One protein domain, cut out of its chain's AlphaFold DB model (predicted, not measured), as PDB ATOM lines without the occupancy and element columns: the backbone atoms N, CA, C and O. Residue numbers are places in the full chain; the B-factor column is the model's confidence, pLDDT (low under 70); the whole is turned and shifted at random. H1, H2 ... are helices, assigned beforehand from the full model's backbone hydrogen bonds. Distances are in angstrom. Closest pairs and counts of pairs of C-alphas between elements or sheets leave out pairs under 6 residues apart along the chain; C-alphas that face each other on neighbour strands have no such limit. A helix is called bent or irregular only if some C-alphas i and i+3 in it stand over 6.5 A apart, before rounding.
ATOM      1  N   PRO A  55      19.581  -3.989  -8.841       85.44
ATOM      2  CA  PRO A  55      19.022  -5.293  -9.213       85.44
ATOM      3  C   PRO A  55      18.822  -5.479 -10.726       85.44
ATOM      4  O   PRO A  55      18.816  -6.603 -11.217       85.44
ATOM      5  N   HIS A  56      18.681  -4.383 -11.476       85.31
ATOM      6  CA  HIS A  56      18.365  -4.394 -12.907       85.31
ATOM      7  C   HIS A  56      19.592  -4.164 -13.807       85.31
ATOM      8  O   HIS A  56      19.469  -4.188 -15.032       85.31
ATOM      9  N   LYS A  57      20.791  -3.965 -13.241       82.19
ATOM     10  CA  LYS A  57      22.029  -3.731 -14.013       82.19
ATOM     11  C   LYS A  57      22.390  -4.890 -14.941       82.19
ATOM     12  O   LYS A  57      22.825  -4.644 -16.062       82.19
ATOM     13  N   ALA A  58      22.172  -6.130 -14.503       76.31
ATOM     14  CA  ALA A  58      22.393  -7.311 -15.338       76.31
ATOM     15  C   ALA A  58      21.500  -7.282 -16.588       76.31
ATOM     16  O   ALA A  58      21.982  -7.467 -17.701       76.31
ATOM     17  N   ARG A  59      20.226  -6.922 -16.415       84.56
ATOM     18  CA  ARG A  59      19.272  -6.809 -17.517       84.56
ATOM     19  C   ARG A  59      19.613  -5.689 -18.497       84.56
ATOM     20  O   ARG A  59      19.480  -5.852 -19.703       84.56
ATOM     21  N   ILE A  60      20.073  -4.547 -17.990       84.50
ATOM     22  CA  ILE A  60      20.533  -3.435 -18.834       84.50
ATOM     23  C   ILE A  60      21.723  -3.873 -19.688       84.50
ATOM     24  O   ILE A  60      21.781  -3.527 -20.864       84.50
ATOM     25  N   ALA A  61      22.647  -4.647 -19.115       79.06
ATOM     26  CA  ALA A  61      23.783  -5.193 -19.847       79.06
ATOM     27  C   ALA A  61      23.352  -6.181 -20.944       79.06
ATOM     28  O   ALA A  61      23.948  -6.161 -22.014       79.06
ATOM     29  N   GLU A  62      22.314  -6.995 -20.720       75.62
ATOM     30  CA  GLU A  62      21.725  -7.855 -21.760       75.62
ATOM     31  C   GLU A  62      21.124  -7.028 -22.905       75.62
ATOM     32  O   GLU A  62      21.468  -7.238 -24.062       75.62
ATOM     33  N   LEU A  63      20.297  -6.024 -22.592       79.75
ATOM     34  CA  LEU A  63      19.682  -5.164 -23.611       79.75
ATOM     35  C   LEU A  63      20.729  -4.383 -24.426       79.75
ATOM     36  O   LEU A  63      20.572  -4.229 -25.633       79.75
ATOM     37  N   LEU A  64      21.808  -3.917 -23.786       81.50
ATOM     38  CA  LEU A  64      22.935  -3.260 -24.464       81.50
ATOM     39  C   LEU A  64      23.848  -4.233 -25.217       81.50
ATOM     40  O   LEU A  64      24.608  -3.806 -26.086       81.50
ATOM     41  N   PHE A  65      23.831  -5.515 -24.860       68.50
ATOM     42  CA  PHE A  65      24.530  -6.546 -25.616       68.50
ATOM     43  C   PHE A  65      23.824  -6.799 -26.951       68.50
ATOM     44  O   PHE A  65      24.502  -6.907 -27.973       68.50
ATOM     45  N   ASP A  66      22.490  -6.834 -26.936       69.31
ATOM     46  CA  ASP A  66      21.671  -7.003 -28.137       69.31
ATOM     47  C   ASP A  66      21.699  -5.748 -29.028       69.31
ATOM     48  O   ASP A  66      21.916  -5.851 -30.235       69.31
ATOM     49  N   ASP A  67      21.539  -4.559 -28.437       76.19
ATOM     50  CA  ASP A  67      21.644  -3.272 -29.130       76.19
ATOM     51  C   ASP A  67      22.371  -2.223 -28.256       76.19
ATOM     52  O   ASP A  67      21.766  -1.606 -27.366       76.19
ATOM     53  N   PRO A  68      23.671  -1.960 -28.514       80.88
ATOM     54  CA  PRO A  68      24.458  -0.977 -27.763       80.88
ATOM     55  C   PRO A  68      23.948   0.464 -27.880       80.88
ATOM     56  O   PRO A  68      24.266   1.306 -27.032       80.88
ATOM     57  N   GLU A  69      23.174   0.777 -28.924       81.94
ATOM     58  CA  GLU A  69      22.654   2.119 -29.183       81.94
ATOM     59  C   GLU A  69      21.210   2.312 -28.691       81.94
ATOM     60  O   GLU A  69      20.760   3.461 -28.595       81.94
ATOM     61  N   ALA A  70      20.535   1.246 -28.240       83.38
ATOM     62  CA  ALA A  70      19.136   1.235 -27.799       83.38
ATOM     63  C   ALA A  70      18.757   2.448 -26.922       83.38
ATOM     64  O   ALA A  70      19.353   2.647 -25.861       83.38
ATOM     65  N   PRO A  71      17.772   3.290 -27.287       86.38
ATOM     66  CA  PRO A  71      17.459   4.502 -26.530       86.38
ATOM     67  C   PRO A  71      17.101   4.229 -25.060       86.38
ATOM     68  O   PRO A  71      16.390   3.278 -24.739       86.38
ATOM     69  N   ALA A  72      17.513   5.117 -24.147       84.94
ATOM     70  CA  ALA A  72      17.216   4.983 -22.711       84.94
ATOM     71  C   ALA A  72      15.705   4.891 -22.404       84.94
ATOM     72  O   ALA A  72      15.308   4.298 -21.404       84.94
ATOM     73  N   THR A  73      14.868   5.477 -23.267       88.81
ATOM     74  CA  THR A  73      13.399   5.407 -23.211       88.81
ATOM     75  C   THR A  73      12.858   4.014 -23.522       88.81
ATOM     76  O   THR A  73      11.871   3.608 -22.922       88.81
ATOM     77  N   VAL A  74      13.518   3.272 -24.410       87.88
ATOM     78  CA  VAL A  74      13.177   1.881 -24.723       87.88
ATOM     79  C   VAL A  74      13.636   0.983 -23.578       87.88
ATOM     80  O   VAL A  74      12.844   0.225 -23.030       87.88
ATOM     81  N   ILE A  75      14.881   1.146 -23.122       86.69
ATOM     82  CA  ILE A  75      15.441   0.335 -22.030       86.69
ATOM     83  C   ILE A  75      14.600   0.476 -20.750       86.69
ATOM     84  O   ILE A  75      14.281  -0.528 -20.119       86.69
ATOM     85  N   ILE A  76      14.174   1.689 -20.373       88.44
ATOM     86  CA  ILE A  76      13.337   1.856 -19.173       88.44
ATOM     87  C   ILE A  76      11.947   1.224 -19.310       88.44
ATOM     88  O   ILE A  76      11.400   0.775 -18.306       88.44
ATOM     89  N   ASP A  77      11.372   1.179 -20.512       86.81
ATOM     90  CA  ASP A  77      10.081   0.530 -20.753       86.81
ATOM     91  C   ASP A  77      10.178  -0.982 -20.494       86.81
ATOM     92  O   ASP A  77       9.362  -1.546 -19.765       86.81
ATOM     93  N   HIS A  78      11.257  -1.614 -20.970       86.56
ATOM     94  CA  HIS A  78      11.570  -3.011 -20.654       86.56
ATOM     95  C   HIS A  78      11.781  -3.232 -19.150       86.56
ATOM     96  O   HIS A  78      11.173  -4.131 -18.570       86.56
ATOM     97  N   LEU A  79      12.561  -2.373 -18.488       87.75
ATOM     98  CA  LEU A  79      12.804  -2.495 -17.048       87.75
ATOM     99  C   LEU A  79      11.532  -2.314 -16.208       87.75
ATOM    100  O   LEU A  79      11.362  -2.987 -15.193       87.75
ATOM    101  N   ARG A  80      10.624  -1.416 -16.609       89.31
ATOM    102  CA  ARG A  80       9.358  -1.171 -15.897       89.31
ATOM    103  C   ARG A  80       8.429  -2.378 -15.941       89.31
ATOM    104  O   ARG A  80       7.797  -2.672 -14.928       89.31
ATOM    105  N   ARG A  81       8.374  -3.095 -17.070       85.12
ATOM    106  CA  ARG A  81       7.628  -4.363 -17.180       85.12
ATOM    107  C   ARG A  81       8.157  -5.429 -16.221       85.12
ATOM    108  O   ARG A  81       7.388  -6.252 -15.742       85.12
ATOM    109  N   GLU A  82       9.443  -5.363 -15.896       80.50
ATOM    110  CA  GLU A  82      10.135  -6.275 -14.981       80.50
ATOM    111  C   GLU A  82      10.200  -5.741 -13.532       80.50
ATOM    112  O   GLU A  82      10.928  -6.269 -12.695       80.50
ATOM    113  N   GLY A  83       9.421  -4.699 -13.208       84.38
ATOM    114  CA  GLY A  83       9.239  -4.210 -11.837       84.38
ATOM    115  C   GLY A  83      10.118  -3.026 -11.424       84.38
ATOM    116  O   GLY A  83      10.065  -2.613 -10.263       84.38
ATOM    117  N   TYR A  84      10.884  -2.423 -12.338       89.81
ATOM    118  CA  TYR A  84      11.688  -1.239 -12.025       89.81
ATOM    119  C   TYR A  84      10.811  -0.011 -11.737       89.81
ATOM    120  O   TYR A  84      10.045   0.445 -12.590       89.81
ATOM    121  N   ARG A  85      10.966   0.574 -10.542       84.62
ATOM    122  CA  ARG A  85      10.224   1.776 -10.104       84.62
ATOM    123  C   ARG A  85      11.064   3.056 -10.027       84.62
ATOM    124  O   ARG A  85      10.577   4.076  -9.547       84.62
ATOM    125  N   GLY A  86      12.319   3.021 -10.475       84.69
ATOM    126  CA  GLY A  86      13.200   4.191 -10.455       84.69
ATOM    127  C   GLY A  86      12.970   5.165 -11.620       84.69
ATOM    128  O   GLY A  86      12.306   4.860 -12.614       84.69
ATOM    129  N   GLY A  87      13.526   6.372 -11.491       84.12
ATOM    130  CA  GLY A  87      13.459   7.409 -12.521       84.12
ATOM    131  C   GLY A  87      14.443   7.179 -13.676       84.12
ATOM    132  O   GLY A  87      15.541   6.661 -13.478       84.12
ATOM    133  N   ILE A  88      14.084   7.637 -14.882       87.31
ATOM    134  CA  ILE A  88      14.917   7.504 -16.095       87.31
ATOM    135  C   ILE A  88      16.283   8.178 -15.985       87.31
ATOM    136  O   ILE A  88      17.230   7.745 -16.633       87.31
ATOM    137  N   THR A  89      16.412   9.199 -15.140       87.81
ATOM    138  CA  THR A  89      17.678   9.892 -14.885       87.81
ATOM    139  C   THR A  89      18.738   8.937 -14.333       87.81
ATOM    140  O   THR A  89      19.849   8.901 -14.846       87.81
ATOM    141  N   ILE A  90      18.365   8.061 -13.391       87.81
ATOM    142  CA  ILE A  90      19.279   7.073 -12.790       87.81
ATOM    143  C   ILE A  90      19.778   6.085 -13.854       87.81
ATOM    144  O   ILE A  90      20.954   5.720 -13.873       87.81
ATOM    145  N   LEU A  91      18.888   5.671 -14.760       89.00
ATOM    146  CA  LEU A  91      19.240   4.818 -15.892       89.00
ATOM    147  C   LEU A  91      20.171   5.546 -16.868       89.00
ATOM    148  O   LEU A  91      21.186   4.979 -17.253       89.00
ATOM    149  N   LYS A  92      19.868   6.791 -17.251       89.62
ATOM    150  CA  LYS A  92      20.707   7.581 -18.167       89.62
ATOM    151  C   LYS A  92      22.125   7.767 -17.626       89.62
ATOM    152  O   LYS A  92      23.074   7.525 -18.365       89.62
ATOM    153  N   ASP A  93      22.268   8.080 -16.340       86.38
ATOM    154  CA  ASP A  93      23.575   8.232 -15.690       86.38
ATOM    155  C   ASP A  93      24.370   6.919 -15.666       86.38
ATOM    156  O   ASP A  93      25.603   6.918 -15.689       86.38
ATOM    157  N   HIS A  94      23.680   5.779 -15.578       86.88
ATOM    158  CA  HIS A  94      24.304   4.463 -15.671       86.88
ATOM    159  C   HIS A  94      24.689   4.120 -17.117       86.88
ATOM    160  O   HIS A  94      25.816   3.699 -17.363       86.88
ATOM    161  N   LEU A  95      23.798   4.373 -18.079       88.25
ATOM    162  CA  LEU A  95      24.043   4.158 -19.504       88.25
ATOM    163  C   LEU A  95      25.200   5.016 -20.019       88.25
ATOM    164  O   LEU A  95      26.003   4.518 -20.796       88.25
ATOM    165  N   GLN A  96      25.340   6.265 -19.570       85.88
ATOM    166  CA  GLN A  96      26.457   7.127 -19.967       85.88
ATOM    167  C   GLN A  96      27.817   6.549 -19.549       85.88
ATOM    168  O   GLN A  96      28.798   6.709 -20.271       85.88
ATOM    169  N   ARG A  97      27.870   5.858 -18.404       79.88
ATOM    170  CA  ARG A  97      29.086   5.198 -17.911       79.88
ATOM    171  C   ARG A  97      29.374   3.891 -18.643       79.88
ATOM    172  O   ARG A  97      30.520   3.629 -18.970       79.88
ATOM    173  N   VAL A  98      28.341   3.093 -18.901       81.12
ATOM    174  CA  VAL A  98      28.491   1.711 -19.376       81.12
ATOM    175  C   VAL A  98      28.485   1.603 -20.905       81.12
ATOM    176  O   VAL A  98      29.234   0.817 -21.473       81.12
ATOM    177  N   ARG A  99      27.692   2.415 -21.614       81.31
ATOM    178  CA  ARG A  99      27.522   2.331 -23.078       81.31
ATOM    179  C   ARG A  99      28.830   2.426 -23.884       81.31
ATOM    180  O   ARG A  99      28.952   1.660 -24.840       81.31
ATOM    181  N   PRO A 100      29.809   3.292 -23.547       76.31
ATOM    182  CA  PRO A 100      31.077   3.337 -24.277       76.31
ATOM    183  C   PRO A 100      31.797   1.983 -24.316       76.31
ATOM    184  O   PRO A 100      32.360   1.630 -25.346       76.31
ATOM    185  N   GLU A 101      31.718   1.187 -23.247       70.38
ATOM    186  CA  GLU A 101      32.340  -0.143 -23.182       70.38
ATOM    187  C   GLU A 101      31.696  -1.124 -24.176       70.38
ATOM    188  O   GLU A 101      32.394  -1.892 -24.838       70.38
ATOM    189  N   PHE A 102      30.371  -1.059 -24.342       69.06
ATOM    190  CA  PHE A 102      29.622  -1.904 -25.280       69.06
ATOM    191  C   PHE A 102      29.855  -1.490 -26.740       69.06
ATOM    192  O   PHE A 102      30.009  -2.350 -27.606       69.06
ATOM    193  N   LEU A 103      29.980  -0.185 -27.004       62.25
ATOM    194  CA  LEU A 103      30.340   0.342 -28.325       62.25
ATOM    195  C   LEU A 103      31.780  -0.026 -28.720       62.25
ATOM    196  O   LEU A 103      32.040  -0.374 -29.870       62.25
ATOM    197  N   ILE A 104      32.717  -0.001 -27.766       51.47
ATOM    198  CA  ILE A 104      34.112  -0.416 -27.984       51.47
ATOM    199  C   ILE A 104      34.210  -1.932 -28.196       51.47
ATOM    200  O   ILE A 104      34.995  -2.379 -29.030       51.47
ATOM    201  N   ALA A 105      33.400  -2.731 -27.494       49.81
ATOM    202  CA  ALA A 105      33.384  -4.188 -27.635       49.81
ATOM    203  C   ALA A 105      32.892  -4.672 -29.014       49.81
ATOM    204  O   ALA A 105      33.247  -5.776 -29.424       49.81
ATOM    205  N   GLN A 106      32.130  -3.854 -29.748       47.59
ATOM    206  CA  GLN A 106      31.817  -4.076 -31.167       47.59
ATOM    207  C   GLN A 106      32.903  -3.545 -32.128       47.59
ATOM    208  O   GLN A 106      32.742  -3.595 -33.351       47.59
ATOM    209  N   GLY A 107      34.022  -3.038 -31.604       36.75
ATOM    210  CA  GLY A 107      35.131  -2.490 -32.375       36.75
ATOM    211  C   GLY A 107      35.749  -3.526 -33.313       36.75
ATOM    212  O   GLY A 107      36.579  -4.338 -32.914       36.75
TER     213      GLY A 107
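What this domain is: This is residues 55 to 107 of the 688 residues of the protein "IS21 family transposase" of Nocardioidaceae bacterium (UniProt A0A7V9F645). Three crossed helices make a small triangle: H1 and H2 pack together, and the long, kinked H3 passes them, with H2 packed on its residues 88 to 95. The printed part has 53 residues, all helix in class, in the order H1, H2, H3. It is compact, with a radius of gyration of the C-alphas of 10.5 A, but elongated, spanning 33 by 18 by 18 A.

How they stand to each other: Start at H1, residues 55 to 66; it touches H2, residues 72 to 81, opposite ways at a steep tilt of 53 degrees, closest at the C-alphas of Ile 60 and Ile 75, 7.1 A apart. Next, H2 touches residues 88 to 95 alone of H3, residues 88 to 105, opposite ways at a steep tilt of 67 degrees; the closest C-alphas, of Ala 72 and Lys 92, are 6.3 A apart. Residues 64 to 65 of H1 only just touch residues 99 to 102 of H3, with 3 pairs of C-alphas within 8 A, the closest those of Leu 64 and Phe 102, 6.9 A. In H2 every O i to N i+4 pair is within hydrogen-bond range; H1 has 7 of 8, H3 10 of 14.

Where its parts are: Find C-alpha 55 at (19.022, -5.293, -9.213), where H1 begins its 19.2 A; it is irregular, with C-alphas 55 and 58 7.3 A apart. H2 runs 14.5 A. H3 runs 24.7 A to C-alpha 105 at (33.384, -4.188, -27.635), with a kink of 44 degrees near residue 97; it is only just irregular, C-alphas 97 and 100 being 6.9 A apart.

The domain as a whole: The C-alphas farthest apart, of Arg 85 and Gly 107, are 33.7 A apart. The printed part has no cut; the link H1 to H2 is tight, H2 to H3 short. Look for pLDDT under 70 at residues 65 to 66 and 102 to 107.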